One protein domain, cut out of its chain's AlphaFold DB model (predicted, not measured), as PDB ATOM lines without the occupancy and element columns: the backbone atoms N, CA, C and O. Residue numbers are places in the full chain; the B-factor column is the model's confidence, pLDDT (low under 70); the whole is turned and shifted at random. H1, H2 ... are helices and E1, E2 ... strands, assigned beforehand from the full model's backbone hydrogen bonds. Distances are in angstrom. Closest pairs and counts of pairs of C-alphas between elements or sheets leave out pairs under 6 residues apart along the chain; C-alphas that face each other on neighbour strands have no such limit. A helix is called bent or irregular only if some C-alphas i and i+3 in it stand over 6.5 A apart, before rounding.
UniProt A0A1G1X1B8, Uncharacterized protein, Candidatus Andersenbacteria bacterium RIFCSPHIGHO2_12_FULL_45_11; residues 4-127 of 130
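AT A GLANCE: This is residues 4 to 127 of the 130 residues of an uncharacterized protein of Candidatus Andersenbacteria bacterium RIFCSPHIGHO2_12_FULL_45_11 (UniProt A0A1G1X1B8). One very long helix, H1, makes the long axis; its first part, residues 4 to 28, sticks out free like a handle, and its second arm packs along one face of a strongly twisted sheet of five strands. The sheet's other face has no named helix. The printed part has 124 residues, with one named helix followed by five strands, E1 to E5; the sheet runs E1 E2 E5 E4 E3, antiparallel throughout, and the class is mixed, helices and strands. The whole is extended, with a radius of gyration of the C-alphas of 21.9 A and spans of 83 by 29 by 25 A.

IN THESE COORDINATES: H1, residues 4 to 57, was assigned as one helix by its hydrogen bonds but is bent: C-alphas 22 and 25 are 6.8 A apart. Arm H1a, residues 4 to 22, begins at C-alpha 4 (176.223, 154.322, 210.868) and is 27.7 A long; arm H1b, residues 25 to 57, is 48.0 A long and ends at C-alpha 57 (106.156, 131.568, 179.030). E1 is residues 70 to 77, E2 residues 80 to 90 and 28.7 A long, E3 residues 97 to 101, E4 residues 108 to 115, and E5 residues 118 to 126, ending at C-alpha 126 (118.661, 128.860, 173.755).

HOW THE PARTS SIT: H1a and H1b stand at a shallow tilt of 25 degrees, and in both every O i to N i+4 pair is within hydrogen-bond range. H1a is not on the sheet. H1b is on it at a height over the sheet of 7.8 A, over E2 and E5, in two layers, a helix on one face of a sheet; it runs along the strands, at 23 degrees to E5 on the local plane. Its closest C-alphas to E2 are those of Asp 36 and Ile 90, 5.4 A apart. E1 and E2 form a hairpin, with N 72 and O 85 at 2.9 A. E2 and E5 have N 86 and O 123 at 2.9 A, E5 and E4, a hairpin, N 120 and O 113 at 2.8 A, and E4 and E3, also a hairpin, N 99 and O 110 at 2.8 A. E3 E4 E5 is a meander, each strand the antiparallel neighbour of the one before; with E2, the antiparallel neighbour of E5, they make a Greek key.

THE WHOLE: The C-alphas of Arg 4 and Gly 78, the two farthest apart, are 83.8 A apart. The printed part has no cut. The link from H1 to E1, 12 residues, is long. Residues 4 to 5 and 102 to 106 have pLDDT under 70.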
ATOM      1  N   ARG A   4     176.328 155.743 211.203       60.97
ATOM      2  CA  ARG A   4     176.223 154.322 210.868       60.97
ATOM      3  C   ARG A   4     174.793 153.786 210.990       60.97
ATOM      4  O   ARG A   4     174.330 153.118 210.074       60.97
ATOM      5  N   SER A   5     174.067 154.151 212.051       64.19
ATOM      6  CA  SER A   5     172.671 153.727 212.226       64.19
ATOM      7  C   SER A   5     171.741 154.436 211.240       64.19
ATOM      8  O   SER A   5     170.845 153.809 210.685       64.19
ATOM      9  N   PHE A   6     171.997 155.712 210.928       73.25
ATOM     10  CA  PHE A   6     171.235 156.464 209.923       73.25
ATOM     11  C   PHE A   6     171.291 155.822 208.523       73.25
ATOM     12  O   PHE A   6     170.271 155.754 207.838       73.25
ATOM     13  N   GLY A   7     172.457 155.305 208.116       78.88
ATOM     14  CA  GLY A   7     172.617 154.596 206.843       78.88
ATOM     15  C   GLY A   7     171.811 153.295 206.770       78.88
ATOM     16  O   GLY A   7     171.165 153.030 205.759       78.88
ATOM     17  N   GLU A   8     171.783 152.517 207.853       83.69
ATOM     18  CA  GLU A   8     171.009 151.271 207.939       83.69
ATOM     19  C   GLU A   8     169.496 151.532 207.881       83.69
ATOM     20  O   GLU A   8     168.781 150.857 207.135       83.69
ATOM     21  N   TYR A   9     169.004 152.567 208.577       88.25
ATOM     22  CA  TYR A   9     167.598 152.980 208.486       88.25
ATOM     23  C   TYR A   9     167.206 153.398 207.066       88.25
ATOM     24  O   TYR A   9     166.126 153.040 206.595       88.25
ATOM     25  N   LEU A  10     168.080 154.120 206.361       91.38
ATOM     26  CA  LEU A  10     167.810 154.566 204.994       91.38
ATOM     27  C   LEU A  10     167.693 153.381 204.025       91.38
ATOM     28  O   LEU A  10     166.780 153.355 203.198       91.38
ATOM     29  N   VAL A  11     168.557 152.370 204.169       91.81
ATOM     30  CA  VAL A  11     168.482 151.131 203.377       91.81
ATOM     31  C   VAL A  11     167.188 150.369 203.668       91.81
ATOM     32  O   VAL A  11     166.515 149.941 202.733       91.81
ATOM     33  N   LEU A  12     166.789 150.246 204.938       91.50
ATOM     34  CA  LEU A  12     165.537 149.573 205.307       91.50
ATOM     35  C   LEU A  12     164.306 150.272 204.716       91.50
ATOM     36  O   LEU A  12     163.428 149.605 204.168       91.50
ATOM     37  N   VAL A  13     164.258 151.607 204.770       94.19
ATOM     38  CA  VAL A  13     163.171 152.392 204.166       94.19
ATOM     39  C   VAL A  13     163.154 152.223 202.646       94.19
ATOM     40  O   VAL A  13     162.085 152.015 202.073       94.19
ATOM     41  N   ALA A  14     164.315 152.248 201.986       94.00
ATOM     42  CA  ALA A  14     164.407 152.026 200.544       94.00
ATOM     43  C   ALA A  14     163.916 150.623 200.143       94.00
ATOM     44  O   ALA A  14     163.136 150.496 199.199       94.00
ATOM     45  N   CYS A  15     164.296 149.582 200.893       94.81
ATOM     46  CA  CYS A  15     163.808 148.217 200.681       94.81
ATOM     47  C   CYS A  15     162.290 148.109 200.886       94.81
ATOM     48  O   CYS A  15     161.607 147.486 200.076       94.81
ATOM     49  N   ALA A  16     161.746 148.743 201.929       93.81
ATOM     50  CA  ALA A  16     160.305 148.757 202.180       93.81
ATOM     51  C   ALA A  16     159.533 149.467 201.055       93.81
ATOM     52  O   ALA A  16     158.524 148.949 200.575       93.81
ATOM     53  N   LEU A  17     160.025 150.617 200.581       95.88
ATOM     54  CA  LEU A  17     159.432 151.336 199.449       95.88
ATOM     55  C   LEU A  17     159.495 150.514 198.160       95.88
ATOM     56  O   LEU A  17     158.509 150.454 197.428       95.88
ATOM     57  N   LEU A  18     160.619 149.841 197.902       95.31
ATOM     58  CA  LEU A  18     160.770 148.963 196.746       95.31
ATOM     59  C   LEU A  18     159.760 147.808 196.789       95.31
ATOM     60  O   LEU A  18     159.086 147.555 195.793       95.31
ATOM     61  N   LEU A  19     159.585 147.164 197.948       93.81
ATOM     62  CA  LEU A  19     158.569 146.123 198.132       93.81
ATOM     63  C   LEU A  19     157.151 146.654 197.883       93.81
ATOM     64  O   LEU A  19     156.374 146.008 197.184       93.81
ATOM     65  N   LEU A  20     156.820 147.844 198.391       92.81
ATOM     66  CA  LEU A  20     155.513 148.462 198.147       92.81
ATOM     67  C   LEU A  20     155.280 148.740 196.658       92.81
ATOM     68  O   LEU A  20     154.204 148.430 196.152       92.81
ATOM     69  N   ILE A  21     156.282 149.267 195.947       94.44
ATOM     70  CA  ILE A  21     156.193 149.545 194.506       94.44
ATOM     71  C   ILE A  21     155.962 148.252 193.714       94.44
ATOM     72  O   ILE A  21     155.103 148.219 192.833       94.44
ATOM     73  N   LEU A  22     156.669 147.174 194.062       93.94
ATOM     74  CA  LEU A  22     156.517 145.869 193.411       93.94
ATOM     75  C   LEU A  22     155.120 145.254 193.615       93.94
ATOM     76  O   LEU A  22     154.662 144.490 192.768       93.94
ATOM     77  N   MET A  23     154.414 145.615 194.690       93.62
ATOM     78  CA  MET A  23     153.069 145.106 194.994       93.62
ATOM     79  C   MET A  23     151.941 145.844 194.254       93.62
ATOM     80  O   MET A  23     150.852 145.288 194.086       93.62
ATOM     81  N   ILE A  24     152.177 147.072 193.779       91.94
ATOM     82  CA  ILE A  24     151.185 147.877 193.044       91.94
ATOM     83  C   ILE A  24     150.556 147.120 191.854       91.94
ATOM     84  O   ILE A  24     149.323 147.088 191.778       91.94
ATOM     85  N   PRO A  25     151.320 146.496 190.930       90.50
ATOM     86  CA  PRO A  25     150.729 145.799 189.785       90.50
ATOM     87  C   PRO A  25     149.869 144.600 190.198       90.50
ATOM     88  O   PRO A  25     148.794 144.404 189.630       90.50
ATOM     89  N   ALA A  26     150.297 143.842 191.214       90.38
ATOM     90  CA  ALA A  26     149.546 142.699 191.730       90.38
ATOM     91  C   ALA A  26     148.198 143.140 192.323       90.38
ATOM     92  O   ALA A  26     147.159 142.564 192.005       90.38
ATOM     93  N   LEU A  27     148.193 144.226 193.105       91.50
ATOM     94  CA  LEU A  27     146.963 144.805 193.645       91.50
ATOM     95  C   LEU A  27     146.044 145.337 192.536       91.50
ATOM     96  O   LEU A  27     144.823 145.192 192.613       91.50
ATOM     97  N   GLY A  28     146.624 145.938 191.494       91.69
ATOM     98  CA  GLY A  28     145.890 146.381 190.312       91.69
ATOM     99  C   GLY A  28     145.178 145.225 189.610       91.69
ATOM    100  O   GLY A  28     143.988 145.328 189.324       91.69
ATOM    101  N   HIS A  29     145.878 144.112 189.388       91.62
ATOM    102  CA  HIS A  29     145.297 142.915 188.781       91.62
ATOM    103  C   HIS A  29     144.212 142.280 189.662       91.62
ATOM    104  O   HIS A  29     143.121 142.012 189.165       91.62
ATOM    105  N   ALA A  30     144.453 142.142 190.971       90.56
ATOM    106  CA  ALA A  30     143.469 141.595 191.908       90.56
ATOM    107  C   ALA A  30     142.171 142.422 191.948       90.56
ATOM    108  O   ALA A  30     141.071 141.873 191.989       90.56
ATOM    109  N   ARG A  31     142.278 143.756 191.882       93.38
ATOM    110  CA  ARG A  31     141.107 144.643 191.806       93.38
ATOM    111  C   ARG A  31     140.323 144.467 190.510       93.38
ATOM    112  O   ARG A  31     139.098 144.515 190.558       93.38
ATOM    113  N   ARG A  32     141.008 144.296 189.375       93.56
ATOM    114  CA  ARG A  32     140.354 144.009 188.090       93.56
ATOM    115  C   ARG A  32     139.628 142.672 188.127       93.56
ATOM    116  O   ARG A  32     138.456 142.637 187.789       93.56
ATOM    117  N   GLU A  33     140.269 141.632 188.658       92.75
ATOM    118  CA  GLU A  33     139.651 140.303 188.749       92.75
ATOM    119  C   GLU A  33     138.413 140.320 189.648       92.75
ATOM    120  O   GLU A  33     137.381 139.755 189.303       92.75
ATOM    121  N   SER A  34     138.468 141.050 190.766       93.25
ATOM    122  CA  SER A  34     137.298 141.232 191.628       93.25
ATOM    123  C   SER A  34     136.140 141.935 190.909       93.25
ATOM    124  O   SER A  34     134.989 141.553 191.111       93.25
ATOM    125  N   ARG A  35     136.413 142.945 190.068       93.94
ATOM    126  CA  ARG A  35     135.370 143.613 189.272       93.94
ATOM    127  C   ARG A  35     134.821 142.699 188.184       93.94
ATOM    128  O   ARG A  35     133.605 142.634 188.030       93.94
ATOM    129  N   ASP A  36     135.689 141.977 187.486       94.12
ATOM    130  CA  ASP A  36     135.296 141.020 186.453       94.12
ATOM    131  C   ASP A  36     134.424 139.903 187.043       94.12
ATOM    132  O   ASP A  36     133.389 139.574 186.468       94.12
ATOM    133  N   GLY A  37     134.757 139.395 188.233       91.31
ATOM    134  CA  GLY A  37     133.930 138.426 188.957       91.31
ATOM    135  C   GLY A  37     132.516 138.945 189.245       91.31
ATOM    136  O   GLY A  37     131.540 138.238 189.007       91.31
ATOM    137  N   ILE A  38     132.382 140.211 189.663       92.81
ATOM    138  CA  ILE A  38     131.066 140.847 189.853       92.81
ATOM    139  C   ILE A  38     130.296 140.927 188.524       92.81
ATOM    140  O   ILE A  38     129.096 140.662 188.496       92.81
ATOM    141  N   GLN A  39     130.964 141.267 187.415       92.19
ATOM    142  CA  GLN A  39     130.321 141.311 186.094       92.19
ATOM    143  C   GLN A  39     129.818 139.930 185.655       92.19
ATOM    144  O   GLN A  39     128.696 139.818 185.156       92.19
ATOM    145  N   ARG A  40     130.618 138.878 185.872       91.25
ATOM    146  CA  ARG A  40     130.241 137.493 185.549       91.25
ATOM    147  C   ARG A  40     129.027 137.037 186.358       91.25
ATOM    148  O   ARG A  40     128.069 136.558 185.756       91.25
ATOM    149  N   GLU A  41     129.013 137.271 187.673       91.50
ATOM    150  CA  GLU A  41     127.867 136.909 188.528       91.50
ATOM    151  C   GLU A  41     126.601 137.682 188.132       91.50
ATOM    152  O   GLU A  41     125.510 137.115 188.067       91.50
ATOM    153  N   ASN A  42     126.728 138.968 187.793       92.88
ATOM    154  CA  ASN A  42     125.581 139.748 187.337       92.88
ATOM    155  C   ASN A  42     125.008 139.217 186.016       92.88
ATOM    156  O   ASN A  42     123.788 139.136 185.866       92.88
ATOM    157  N   LEU A  43     125.857 138.823 185.061       92.88
ATOM    158  CA  LEU A  43     125.387 138.178 183.834       92.88
ATOM    159  C   LEU A  43     124.759 136.810 184.113       92.88
ATOM    160  O   LEU A  43     123.735 136.490 183.510       92.88
ATOM    161  N   ALA A  44     125.308 136.032 185.050       91.31
ATOM    162  CA  ALA A  44     124.701 134.775 185.482       91.31
ATOM    163  C   ALA A  44     123.304 135.012 186.080       91.31
ATOM    164  O   ALA A  44     122.362 134.286 185.760       91.31
ATOM    165  N   HIS A  45     123.124 136.071 186.875       92.06
ATOM    166  CA  HIS A  45     121.810 136.485 187.364       92.06
ATOM    167  C   HIS A  45     120.847 136.830 186.216       92.06
ATOM    168  O   HIS A  45     119.710 136.359 186.216       92.06
ATOM    169  N   VAL A  46     121.286 137.593 185.208       93.81
ATOM    170  CA  VAL A  46     120.453 137.892 184.026       93.81
ATOM    171  C   VAL A  46     120.077 136.617 183.271       93.81
ATOM    172  O   VAL A  46     118.919 136.460 182.883       93.81
ATOM    173  N   LYS A  47     121.016 135.681 183.100       91.94
ATOM    174  CA  LYS A  47     120.730 134.383 182.482       91.94
ATOM    175  C   LYS A  47     119.625 133.657 183.254       91.94
ATOM    176  O   LYS A  47     118.640 133.261 182.646       91.94
ATOM    177  N   ARG A  48     119.737 133.552 184.585       91.62
ATOM    178  CA  ARG A  48     118.702 132.926 185.431       91.62
ATOM    179  C   ARG A  48     117.331 133.589 185.251       91.62
ATOM    180  O   ARG A  48     116.338 132.884 185.148       91.62
ATOM    181  N   MET A  49     117.271 134.920 185.138       93.31
ATOM    182  CA  MET A  49     116.010 135.625 184.861       93.31
ATOM    183  C   MET A  49     115.393 135.225 183.512       93.31
ATOM    184  O   MET A  49     114.180 135.037 183.431       93.31
ATOM    185  N   LEU A  50     116.212 135.082 182.467       93.19
ATOM    186  CA  LEU A  50     115.763 134.644 181.142       93.19
ATOM    187  C   LEU A  50     115.301 133.180 181.145       93.19
ATOM    188  O   LEU A  50     114.301 132.857 180.507       93.19
ATOM    189  N   GLU A  51     115.994 132.309 181.880       92.00
ATOM    190  CA  GLU A  51     115.583 130.915 182.094       92.00
ATOM    191  C   GLU A  51     114.241 130.843 182.843       92.00
ATOM    192  O   GLU A  51     113.333 130.126 182.428       92.00
ATOM    193  N   ASP A  52     114.063 131.645 183.896       93.06
ATOM    194  CA  ASP A  52     112.801 131.744 184.634       93.06
ATOM    195  C   ASP A  52     111.651 132.251 183.755       93.06
ATOM    196  O   ASP A  52     110.514 131.785 183.875       93.06
ATOM    197  N   GLU A  53     111.918 133.214 182.875       92.88
ATOM    198  CA  GLU A  53     110.933 133.723 181.922       92.88
ATOM    199  C   GLU A  53     110.559 132.655 180.886       92.88
ATOM    200  O   GLU A  53     109.370 132.428 180.644       92.88
ATOM    201  N   ASN A  54     111.544 131.926 180.357       92.81
ATOM    202  CA  ASN A  54     111.317 130.790 179.470       92.81
ATOM    203  C   ASN A  54     110.508 129.680 180.154       92.81
ATOM    204  O   ASN A  54     109.567 129.159 179.563       92.81
ATOM    205  N   ASN A  55     110.788 129.379 181.422       92.62
ATOM    206  CA  ASN A  55     110.021 128.403 182.200       92.62
ATOM    207  C   ASN A  55     108.560 128.838 182.416       92.62
ATOM    208  O   ASN A  55     107.667 127.993 182.470       92.62
ATOM    209  N   LYS A  56     108.294 130.147 182.517       94.25
ATOM    210  CA  LYS A  56     106.937 130.699 182.697       94.25
ATOM    211  C   LYS A  56     106.154 130.812 181.390       94.25
ATOM    212  O   LYS A  56     104.952 130.560 181.383       94.25
ATOM    213  N   LEU A  57     106.804 131.239 180.307       92.69
ATOM    214  CA  LEU A  57     106.156 131.568 179.030       92.69
ATOM    215  C   LEU A  57     106.303 130.469 177.967       92.69
ATOM    216  O   LEU A  57     105.573 130.473 176.974       92.69
ATOM    217  N   GLY A  58     107.239 129.538 178.156       92.62
ATOM    218  CA  GLY A  58     107.615 128.498 177.197       92.62
ATOM    219  C   GLY A  58     108.500 128.991 176.044       92.62
ATOM    220  O   GLY A  58     108.579 128.319 175.014       92.62
ATOM    221  N   TYR A  59     109.078 130.191 176.153       92.50
ATOM    222  CA  TYR A  59     110.027 130.743 175.184       92.50
ATOM    223  C   TYR A  59     110.866 131.880 175.783       92.50
ATOM    224  O   TYR A  59     110.394 132.603 176.660       92.50
ATOM    225  N   TYR A  60     112.065 132.108 175.239       93.75
ATOM    226  CA  TYR A  60     112.843 133.317 175.528       93.75
ATOM    227  C   TYR A  60     112.314 134.521 174.740       93.75
ATOM    228  O   TYR A  60     111.989 134.378 173.555       93.75
ATOM    229  N   PRO A  61     112.252 135.720 175.334       93.44
ATOM    230  CA  PRO A  61     111.749 136.904 174.651       93.44
ATOM    231  C   PRO A  61     112.698 137.370 173.536       93.44
ATOM    232  O   PRO A  61     113.901 137.477 173.728       93.44
ATOM    233  N   ALA A  62     112.163 137.750 172.371       92.56
ATOM    234  CA  ALA A  62     112.968 138.357 171.298       92.56
ATOM    235  C   ALA A  62     113.522 139.759 171.647       92.56
ATOM    236  O   ALA A  62     114.351 140.299 170.916       92.56
ATOM    237  N   SER A  63     113.052 140.361 172.740       91.62
ATOM    238  CA  SER A  63     113.531 141.637 173.265       91.62
ATOM    239  C   SER A  63     113.504 141.604 174.787       91.62
ATOM    240  O   SER A  63     112.440 141.407 175.371       91.62
ATOM    241  N   PHE A  64     114.644 141.856 175.419       92.00
ATOM    242  CA  PHE A  64     114.785 141.888 176.870       92.00
ATOM    243  C   PHE A  64     115.665 143.074 177.268       92.00
ATOM    244  O   PHE A  64     116.685 143.344 176.632       92.00
ATOM    245  N   SER A  65     115.262 143.805 178.308       91.00
ATOM    246  CA  SER A  65     116.069 144.904 178.843       91.00
ATOM    247  C   SER A  65     117.039 144.355 179.881       91.00
ATOM    248  O   SER A  65     116.662 144.141 181.030       91.00
ATOM    249  N   ALA A  66     118.291 144.151 179.476       88.25
ATOM    250  CA  ALA A  66     119.357 143.683 180.359       88.25
ATOM    251  C   ALA A  66     120.208 144.821 180.950       88.25
ATOM    252  O   ALA A  66     121.283 144.548 181.468       88.25
ATOM    253  N   THR A  67     119.765 146.083 180.876       86.75
ATOM    254  CA  THR A  67     120.553 147.264 181.291       86.75
ATOM    255  C   THR A  67     121.222 147.057 182.662       86.75
ATOM    256  O   THR A  67     120.523 146.713 183.617       86.75
ATOM    257  N   PRO A  68     122.542 147.290 182.805       88.06
ATOM    258  CA  PRO A  68     123.469 147.917 181.848       88.06
ATOM    259  C   PRO A  68     124.070 146.969 180.794       88.06
ATOM    260  O   PRO A  68     124.889 147.400 179.984       88.06
ATOM    261  N   TYR A  69     123.694 145.695 180.803       92.12
ATOM    262  CA  TYR A  69     124.205 144.666 179.901       92.12
ATOM    263  C   TYR A  69     123.489 144.688 178.552       92.12
ATOM    264  O   TYR A  69     122.342 145.128 178.427       92.12
ATOM    265  N   GLY A  70     124.177 144.194 177.527       91.06
ATOM    266  CA  GLY A  70     123.586 144.031 176.204       91.06
ATOM    267  C   GLY A  70     122.969 142.644 176.052       91.06
ATOM    268  O   GLY A  70     123.640 141.656 176.333       91.06
ATOM    269  N   TYR A  71     121.717 142.585 175.593       94.25
ATOM    270  CA  TYR A  71     121.022 141.356 175.204       94.25
ATOM    271  C   TYR A  71     120.926 141.284 173.681       94.25
ATOM    272  O   TYR A  71     120.419 142.212 173.046       94.25
ATOM    273  N   TYR A  72     121.400 140.186 173.101       93.62
ATOM    274  CA  TYR A  72     121.488 140.002 171.658       93.62
ATOM    275  C   TYR A  72     120.863 138.674 171.263       93.62
ATOM    276  O   TYR A  72     121.205 137.626 171.801       93.62
ATOM    277  N   VAL A  73     119.961 138.718 170.291       93.62
ATOM    278  CA  VAL A  73     119.297 137.530 169.751       93.62
ATOM    279  C   VAL A  73     120.001 137.129 168.461       93.62
ATOM    280  O   VAL A  73     120.076 137.926 167.525       93.62
ATOM    281  N   THR A  74     120.511 135.902 168.411       91.94
ATOM    282  CA  THR A  74     121.201 135.340 167.239       91.94
ATOM    283  C   THR A  74     120.230 134.640 166.296       91.94
ATOM    284  O   THR A  74     120.385 134.725 165.080       91.94
ATOM    285  N   MET A  75     119.188 134.009 166.843       90.94
ATOM    286  CA  MET A  75     118.145 133.336 166.073       90.94
ATOM    287  C   MET A  75     116.771 133.590 166.687       90.94
ATOM    288  O   MET A  75     116.607 133.549 167.907       90.94
ATOM    289  N   LYS A  76     115.766 133.844 165.843       92.19
ATOM    290  CA  LYS A  76     114.399 134.140 166.283       92.19
ATOM    291  C   LYS A  76     113.341 133.456 165.430       92.19
ATOM    292  O   LYS A  76     113.492 133.339 164.218       92.19
ATOM    293  N   GLU A  77     112.224 133.137 166.067       92.81
ATOM    294  CA  GLU A  77     110.996 132.681 165.428       92.81
ATOM    295  C   GLU A  77     109.818 133.513 165.955       92.81
ATOM    296  O   GLU A  77     109.357 133.370 167.091       92.81
ATOM    297  N   GLY A  78     109.357 134.467 165.141       90.44
ATOM    298  CA  GLY A  78     108.338 135.430 165.556       90.44
ATOM    299  C   GLY A  78     108.791 136.261 166.764       90.44
ATOM    300  O   GLY A  78     109.688 137.094 166.647       90.44
ATOM    301  N   LYS A  79     108.147 136.046 167.919       88.88
ATOM    302  CA  LYS A  79     108.457 136.722 169.197       88.88
ATOM    303  C   LYS A  79     109.418 135.937 170.098       88.88
ATOM    304  O   LYS A  79     109.749 136.419 171.179       88.88
ATOM    305  N   LYS A  80     109.836 134.745 169.672       92.19
ATOM    306  CA  LYS A  80     110.677 133.834 170.448       92.19
ATOM    307  C   LYS A  80     112.129 133.978 170.015       92.19
ATOM    308  O   LYS A  80     112.416 133.900 168.822       92.19
ATOM    309  N   ALA A  81     113.035 134.169 170.963       92.38
ATOM    310  CA  ALA A  81     114.458 133.975 170.741       92.38
ATOM    311  C   ALA A  81     114.770 132.477 170.859       92.38
ATOM    312  O   ALA A  81     114.499 131.857 171.884       92.38
ATOM    313  N   LEU A  82     115.307 131.897 169.788       91.62
ATOM    314  CA  LEU A  82     115.776 130.511 169.769       91.62
ATOM    315  C   LEU A  82     117.251 130.416 170.165       91.62
ATOM    316  O   LEU A  82     117.660 129.414 170.732       91.62
ATOM    317  N   GLY A  83     118.028 131.469 169.910       92.44
ATOM    318  CA  GLY A  83     119.410 131.608 170.354       92.44
ATOM    319  C   GLY A  83     119.684 133.053 170.741       92.44
ATOM    320  O   GLY A  83     119.193 133.985 170.090       92.44
ATOM    321  N   TRP A  84     120.427 133.248 171.823       93.44
ATOM    322  CA  TRP A  84     120.743 134.569 172.349       93.44
ATOM    323  C   TRP A  84     122.013 134.551 173.200       93.44
ATOM    324  O   TRP A  84     122.463 133.505 173.668       93.44
ATOM    325  N   TYR A  85     122.570 135.737 173.427       94.62
ATOM    326  CA  TYR A  85     123.625 135.953 174.405       94.62
ATOM    327  C   TYR A  85     123.452 137.275 175.149       94.62
ATOM    328  O   TYR A  85     122.875 138.239 174.639       94.62
ATOM    329  N   VAL A  86     123.968 137.308 176.375       94.94
ATOM    330  CA  VAL A  86     124.138 138.531 177.163       94.94
ATOM    331  C   VAL A  86     125.615 138.818 177.333       94.94
ATOM    332  O   VAL A  86     126.381 137.891 177.581       94.94
ATOM    333  N   ARG A  87     126.021 140.084 177.209       94.56
ATOM    334  CA  ARG A  87     127.437 140.461 177.299       94.56
ATOM    335  C   ARG A  87     127.713 141.622 178.240       94.56
ATOM    336  O   ARG A  87     126.919 142.563 178.341       94.56
ATOM    337  N   ALA A  88     128.892 141.573 178.848       94.88
ATOM    338  CA  ALA A  88     129.474 142.638 179.652       94.88
ATOM    339  C   ALA A  88     130.968 142.772 179.323       94.88
ATOM    340  O   ALA A  88     131.620 141.769 179.021       94.88
ATOM    341  N   PRO A  89     131.530 143.991 179.364       94.31
ATOM    342  CA  PRO A  89     132.966 144.169 179.232       94.31
ATOM    343  C   PRO A  89     133.688 143.638 180.477       94.31
ATOM    344  O   PRO A  89     133.211 143.821 181.598       94.31
ATOM    345  N   ILE A  90     134.856 143.037 180.267       94.19
ATOM    346  CA  ILE A  90     135.794 142.637 181.319       94.19
ATOM    347  C   ILE A  90     137.132 143.346 181.120       94.19
ATOM    348  O   ILE A  90     137.475 143.776 180.014       94.19
ATOM    349  N   GLU A  91     137.882 143.498 182.202       92.31
ATOM    350  CA  GLU A  91     139.116 144.275 182.205       92.31
ATOM    351  C   GLU A  91     140.371 143.418 182.072       92.31
ATOM    352  O   GLU A  91     141.365 143.872 181.497       92.31
ATOM    353  N   ASN A  92     140.366 142.204 182.627       88.81
ATOM    354  CA  ASN A  92     141.517 141.327 182.526       88.81
ATOM    355  C   ASN A  92     141.572 140.645 181.149       88.81
ATOM    356  O   ASN A  92     140.552 140.173 180.639       88.81
ATOM    357  N   PRO A  93     142.772 140.564 180.543       83.88
ATOM    358  CA  PRO A  93     142.959 139.865 179.286       83.88
ATOM    359  C   PRO A  93     142.613 138.387 179.436       83.88
ATOM    360  O   PRO A  93     143.117 137.713 180.330       83.88
ATOM    361  N   GLN A  94     141.768 137.901 178.535       86.62
ATOM    362  CA  GLN A  94     141.381 136.501 178.429       86.62
ATOM    363  C   GLN A  94     141.617 136.026 177.001       86.62
ATOM    364  O   GLN A  94     141.528 136.809 176.051       86.62
ATOM    365  N   VAL A  95     141.931 134.742 176.854       84.44
ATOM    366  CA  VAL A  95     142.035 134.118 175.533       84.44
ATOM    367  C   VAL A  95     140.617 133.971 174.973       84.44
ATOM    368  O   VAL A  95     139.769 133.401 175.660       84.44
ATOM    369  N   PRO A  96     140.329 134.478 173.761       86.75
ATOM    370  CA  PRO A  96     139.036 134.259 173.135       86.75
ATOM    371  C   PRO A  96     138.758 132.769 172.947       86.75
ATOM    372  O   PRO A  96     139.633 132.011 172.527       86.75
ATOM    373  N   GLY A  97     137.532 132.351 173.235       84.00
ATOM    374  CA  GLY A  97     137.146 130.947 173.176       84.00
ATOM    375  C   GLY A  97     135.780 130.705 173.793       84.00
ATOM    376  O   GLY A  97     135.273 131.561 174.518       84.00
ATOM    377  N   THR A  98     135.207 129.539 173.499       86.19
ATOM    378  CA  THR A  98     133.939 129.062 174.060       86.19
ATOM    379  C   THR A  98     134.217 127.996 175.110       86.19
ATOM    380  O   THR A  98     135.032 127.096 174.904       86.19
ATOM    381  N   TYR A  99     133.517 128.095 176.230       87.19
ATOM    382  CA  TYR A  99     133.704 127.275 177.414       87.19
ATOM    383  C   TYR A  99     132.340 126.836 177.960       87.19
ATOM    384  O   TYR A  99     131.292 127.389 177.612       87.19
ATOM    385  N   TYR A 100     132.357 125.822 178.820       84.00
ATOM    386  CA  TYR A 100     131.183 125.349 179.541       84.00
ATOM    387  C   TYR A 100     131.497 125.336 181.032       84.00
ATOM    388  O   TYR A 100     132.477 124.719 181.453       84.00
ATOM    389  N   ASP A 101     130.676 126.029 181.812       77.50
ATOM    390  CA  ASP A 101     130.832 126.095 183.258       77.50
ATOM    391  C   ASP A 101     130.071 124.956 183.941       77.50
ATOM    392  O   ASP A 101     128.885 125.074 184.262       77.50
ATOM    393  N   ALA A 102     130.756 123.827 184.123       68.12
ATOM    394  CA  ALA A 102     130.247 122.700 184.902       68.12
ATOM    395  C   ALA A 102     130.543 122.839 186.406       68.12
ATOM    396  O   ALA A 102     129.866 122.219 187.225       68.12
ATOM    397  N   GLU A 103     131.583 123.598 186.766       57.56
ATOM    398  CA  GLU A 103     132.201 123.554 188.097       57.56
ATOM    399  C   GLU A 103     131.592 124.572 189.065       57.56
ATOM    400  O   GLU A 103     131.430 124.258 190.245       57.56
ATOM    401  N   GLU A 104     131.158 125.743 188.588       57.28
ATOM    402  CA  GLU A 104     130.540 126.776 189.435       57.28
ATOM    403  C   GLU A 104     129.022 126.560 189.618       57.28
ATOM    404  O   GLU A 104     128.297 127.407 190.138       57.28
ATOM    405  N   GLY A 105     128.509 125.390 189.214       56.50
ATOM    406  CA  GLY A 105     127.111 124.994 189.413       56.50
ATOM    407  C   GLY A 105     126.113 125.753 188.534       56.50
ATOM    408  O   GLY A 105     124.901 125.597 188.698       56.50
ATOM    409  N   HIS A 106     126.603 126.562 187.595       59.22
ATOM    410  CA  HIS A 106     125.760 127.335 186.701       59.22
ATOM    411  C   HIS A 106     125.319 126.577 185.441       59.22
ATOM    412  O   HIS A 106     124.264 126.900 184.893       59.22
ATOM    413  N   ASN A 107     126.085 125.569 185.002       73.31
ATOM    414  CA  ASN A 107     125.778 124.707 183.854       73.31
ATOM    415  C   ASN A 107     125.421 125.484 182.574       73.31
ATOM    416  O   ASN A 107     124.448 125.160 181.890       73.31
ATOM    417  N   PHE A 108     126.178 126.536 182.244       84.44
ATOM    418  CA  PHE A 108     125.947 127.319 181.028       84.44
ATOM    419  C   PHE A 108     127.170 127.404 180.118       84.44
ATOM    420  O   PHE A 108     128.316 127.310 180.551       84.44
ATOM    421  N   HIS A 109     126.899 127.632 178.831       89.12
ATOM    422  CA  HIS A 109     127.908 127.986 177.841       89.12
ATOM    423  C   HIS A 109     128.231 129.478 177.919       89.12
ATOM    424  O   HIS A 109     127.324 130.314 177.995       89.12
ATOM    425  N   TYR A 110     129.517 129.805 177.867       91.00
ATOM    426  CA  TYR A 110     130.003 131.178 177.815       91.00
ATOM    427  C   TYR A 110     131.186 131.301 176.859       91.00
ATOM    428  O   TYR A 110     131.825 130.308 176.508       91.00
ATOM    429  N   ARG A 111     131.509 132.527 176.450       91.75
ATOM    430  CA  ARG A 111     132.702 132.804 175.651       91.75
ATOM    431  C   ARG A 111     133.332 134.147 175.979       91.75
ATOM    432  O   ARG A 111     132.661 135.066 176.445       91.75
ATOM    433  N   TYR A 112     134.623 134.252 175.687       93.19
ATOM    434  CA  TYR A 112     135.333 135.528 175.651       93.19
ATOM    435  C   TYR A 112     135.493 135.980 174.202       93.19
ATOM    436  O   TYR A 112     135.960 135.212 173.358       93.19
ATOM    437  N   VAL A 113     135.126 137.227 173.918       93.00
ATOM    438  CA  VAL A 113     135.233 137.831 172.582       93.00
ATOM    439  C   VAL A 113     136.009 139.135 172.687       93.00
ATOM    440  O   VAL A 113     135.837 139.889 173.641       93.00
ATOM    441  N   GLN A 114     136.870 139.411 171.710       93.25
ATOM    442  CA  GLN A 114     137.594 140.673 171.621       93.25
ATOM    443  C   GLN A 114     137.034 141.513 170.468       93.25
ATOM    444  O   GLN A 114     137.138 141.122 169.309       93.25
ATOM    445  N   GLU A 115     136.467 142.675 170.788       91.06
ATOM    446  CA  GLU A 115     135.880 143.620 169.826       91.06
ATOM    447  C   GLU A 115     136.329 145.044 170.177       91.06
ATOM    448  O   GLU A 115     136.309 145.436 171.344       91.06
ATOM    449  N   ASP A 116     136.758 145.825 169.180       89.19
ATOM    450  CA  ASP A 116     137.161 147.236 169.332       89.19
ATOM    451  C   ASP A 116     138.172 147.501 170.468       89.19
ATOM    452  O   ASP A 116     138.099 148.495 171.195       89.19
ATOM    453  N   GLY A 117     139.122 146.580 170.659       86.94
ATOM    454  CA  GLY A 117     140.143 146.673 171.709       86.94
ATOM    455  C   GLY A 117     139.628 146.411 173.131       86.94
ATOM    456  O   GLY A 117     140.393 146.550 174.084       86.94
ATOM    457  N   LYS A 118     138.362 146.013 173.285       91.00
ATOM    458  CA  LYS A 118     137.758 145.566 174.544       91.00
ATOM    459  C   LYS A 118     137.560 144.061 174.523       91.00
ATOM    460  O   LYS A 118     137.491 143.446 173.461       91.00
ATOM    461  N   ILE A 119     137.454 143.479 175.710       93.38
ATOM    462  CA  ILE A 119     137.137 142.067 175.880       93.38
ATOM    463  C   ILE A 119     135.763 141.986 176.518       93.38
ATOM    464  O   ILE A 119     135.461 142.705 177.471       93.38
ATOM    465  N   PHE A 120     134.929 141.127 175.962       94.69
ATOM    466  CA  PHE A 120     133.581 140.871 176.417       94.69
ATOM    467  C   PHE A 120     133.490 139.447 176.932       94.69
ATOM    468  O   PHE A 120     134.014 138.516 176.322       94.69
ATOM    469  N   TYR A 121     132.812 139.303 178.060       94.00
ATOM    470  CA  TYR A 121     132.326 138.028 178.548       94.00
ATOM    471  C   TYR A 121     130.871 137.885 178.114       94.00
ATOM    472  O   TYR A 121     130.053 138.768 178.394       94.00
ATOM    473  N   GLU A 122     130.568 136.800 177.408       93.94
ATOM    474  CA  GLU A 122     129.245 136.535 176.857       93.94
ATOM    475  C   GLU A 122     128.698 135.218 177.402       93.94
ATOM    476  O   GLU A 122     129.358 134.188 177.290       93.94
ATOM    477  N   ILE A 123     127.489 135.241 177.965       93.06
ATOM    478  CA  ILE A 123     126.766 134.034 178.377       93.06
ATOM    479  C   ILE A 123     125.698 133.720 177.337       93.06
ATOM    480  O   ILE A 123     124.879 134.577 176.999       93.06
ATOM    481  N   CYS A 124     125.692 132.473 176.878       91.19
ATOM    482  CA  CYS A 124     124.826 131.957 175.827       91.19
ATOM    483  C   CYS A 124     123.568 131.296 176.396       91.19
ATOM    484  O   CYS A 124     123.604 130.689 177.474       91.19
ATOM    485  N   GLY A 125     122.467 131.339 175.649       89.50
ATOM    486  CA  GLY A 125     121.255 130.584 175.953       89.50
ATOM    487  C   GLY A 125     120.383 130.324 174.725       89.50
ATOM    488  O   GLY A 125     120.566 130.931 173.667       89.50
ATOM    489  N   GLY A 126     119.430 129.401 174.875       85.44
ATOM    490  CA  GLY A 126     118.661 128.860 173.755       85.44
ATOM    491  C   GLY A 126     119.362 127.660 173.116       85.44
ATOM    492  O   GLY A 126     119.654 126.684 173.806       85.44
ATOM    493  N   GLU A 127     119.603 127.710 171.808       77.06
ATOM    494  CA  GLU A 127     120.330 126.671 171.076       77.06
ATOM    495  C   GLU A 127     121.785 126.557 171.572       77.06
ATOM    496  O   GLU A 127     122.399 127.550 171.956       77.06
TER     497      GLU A 127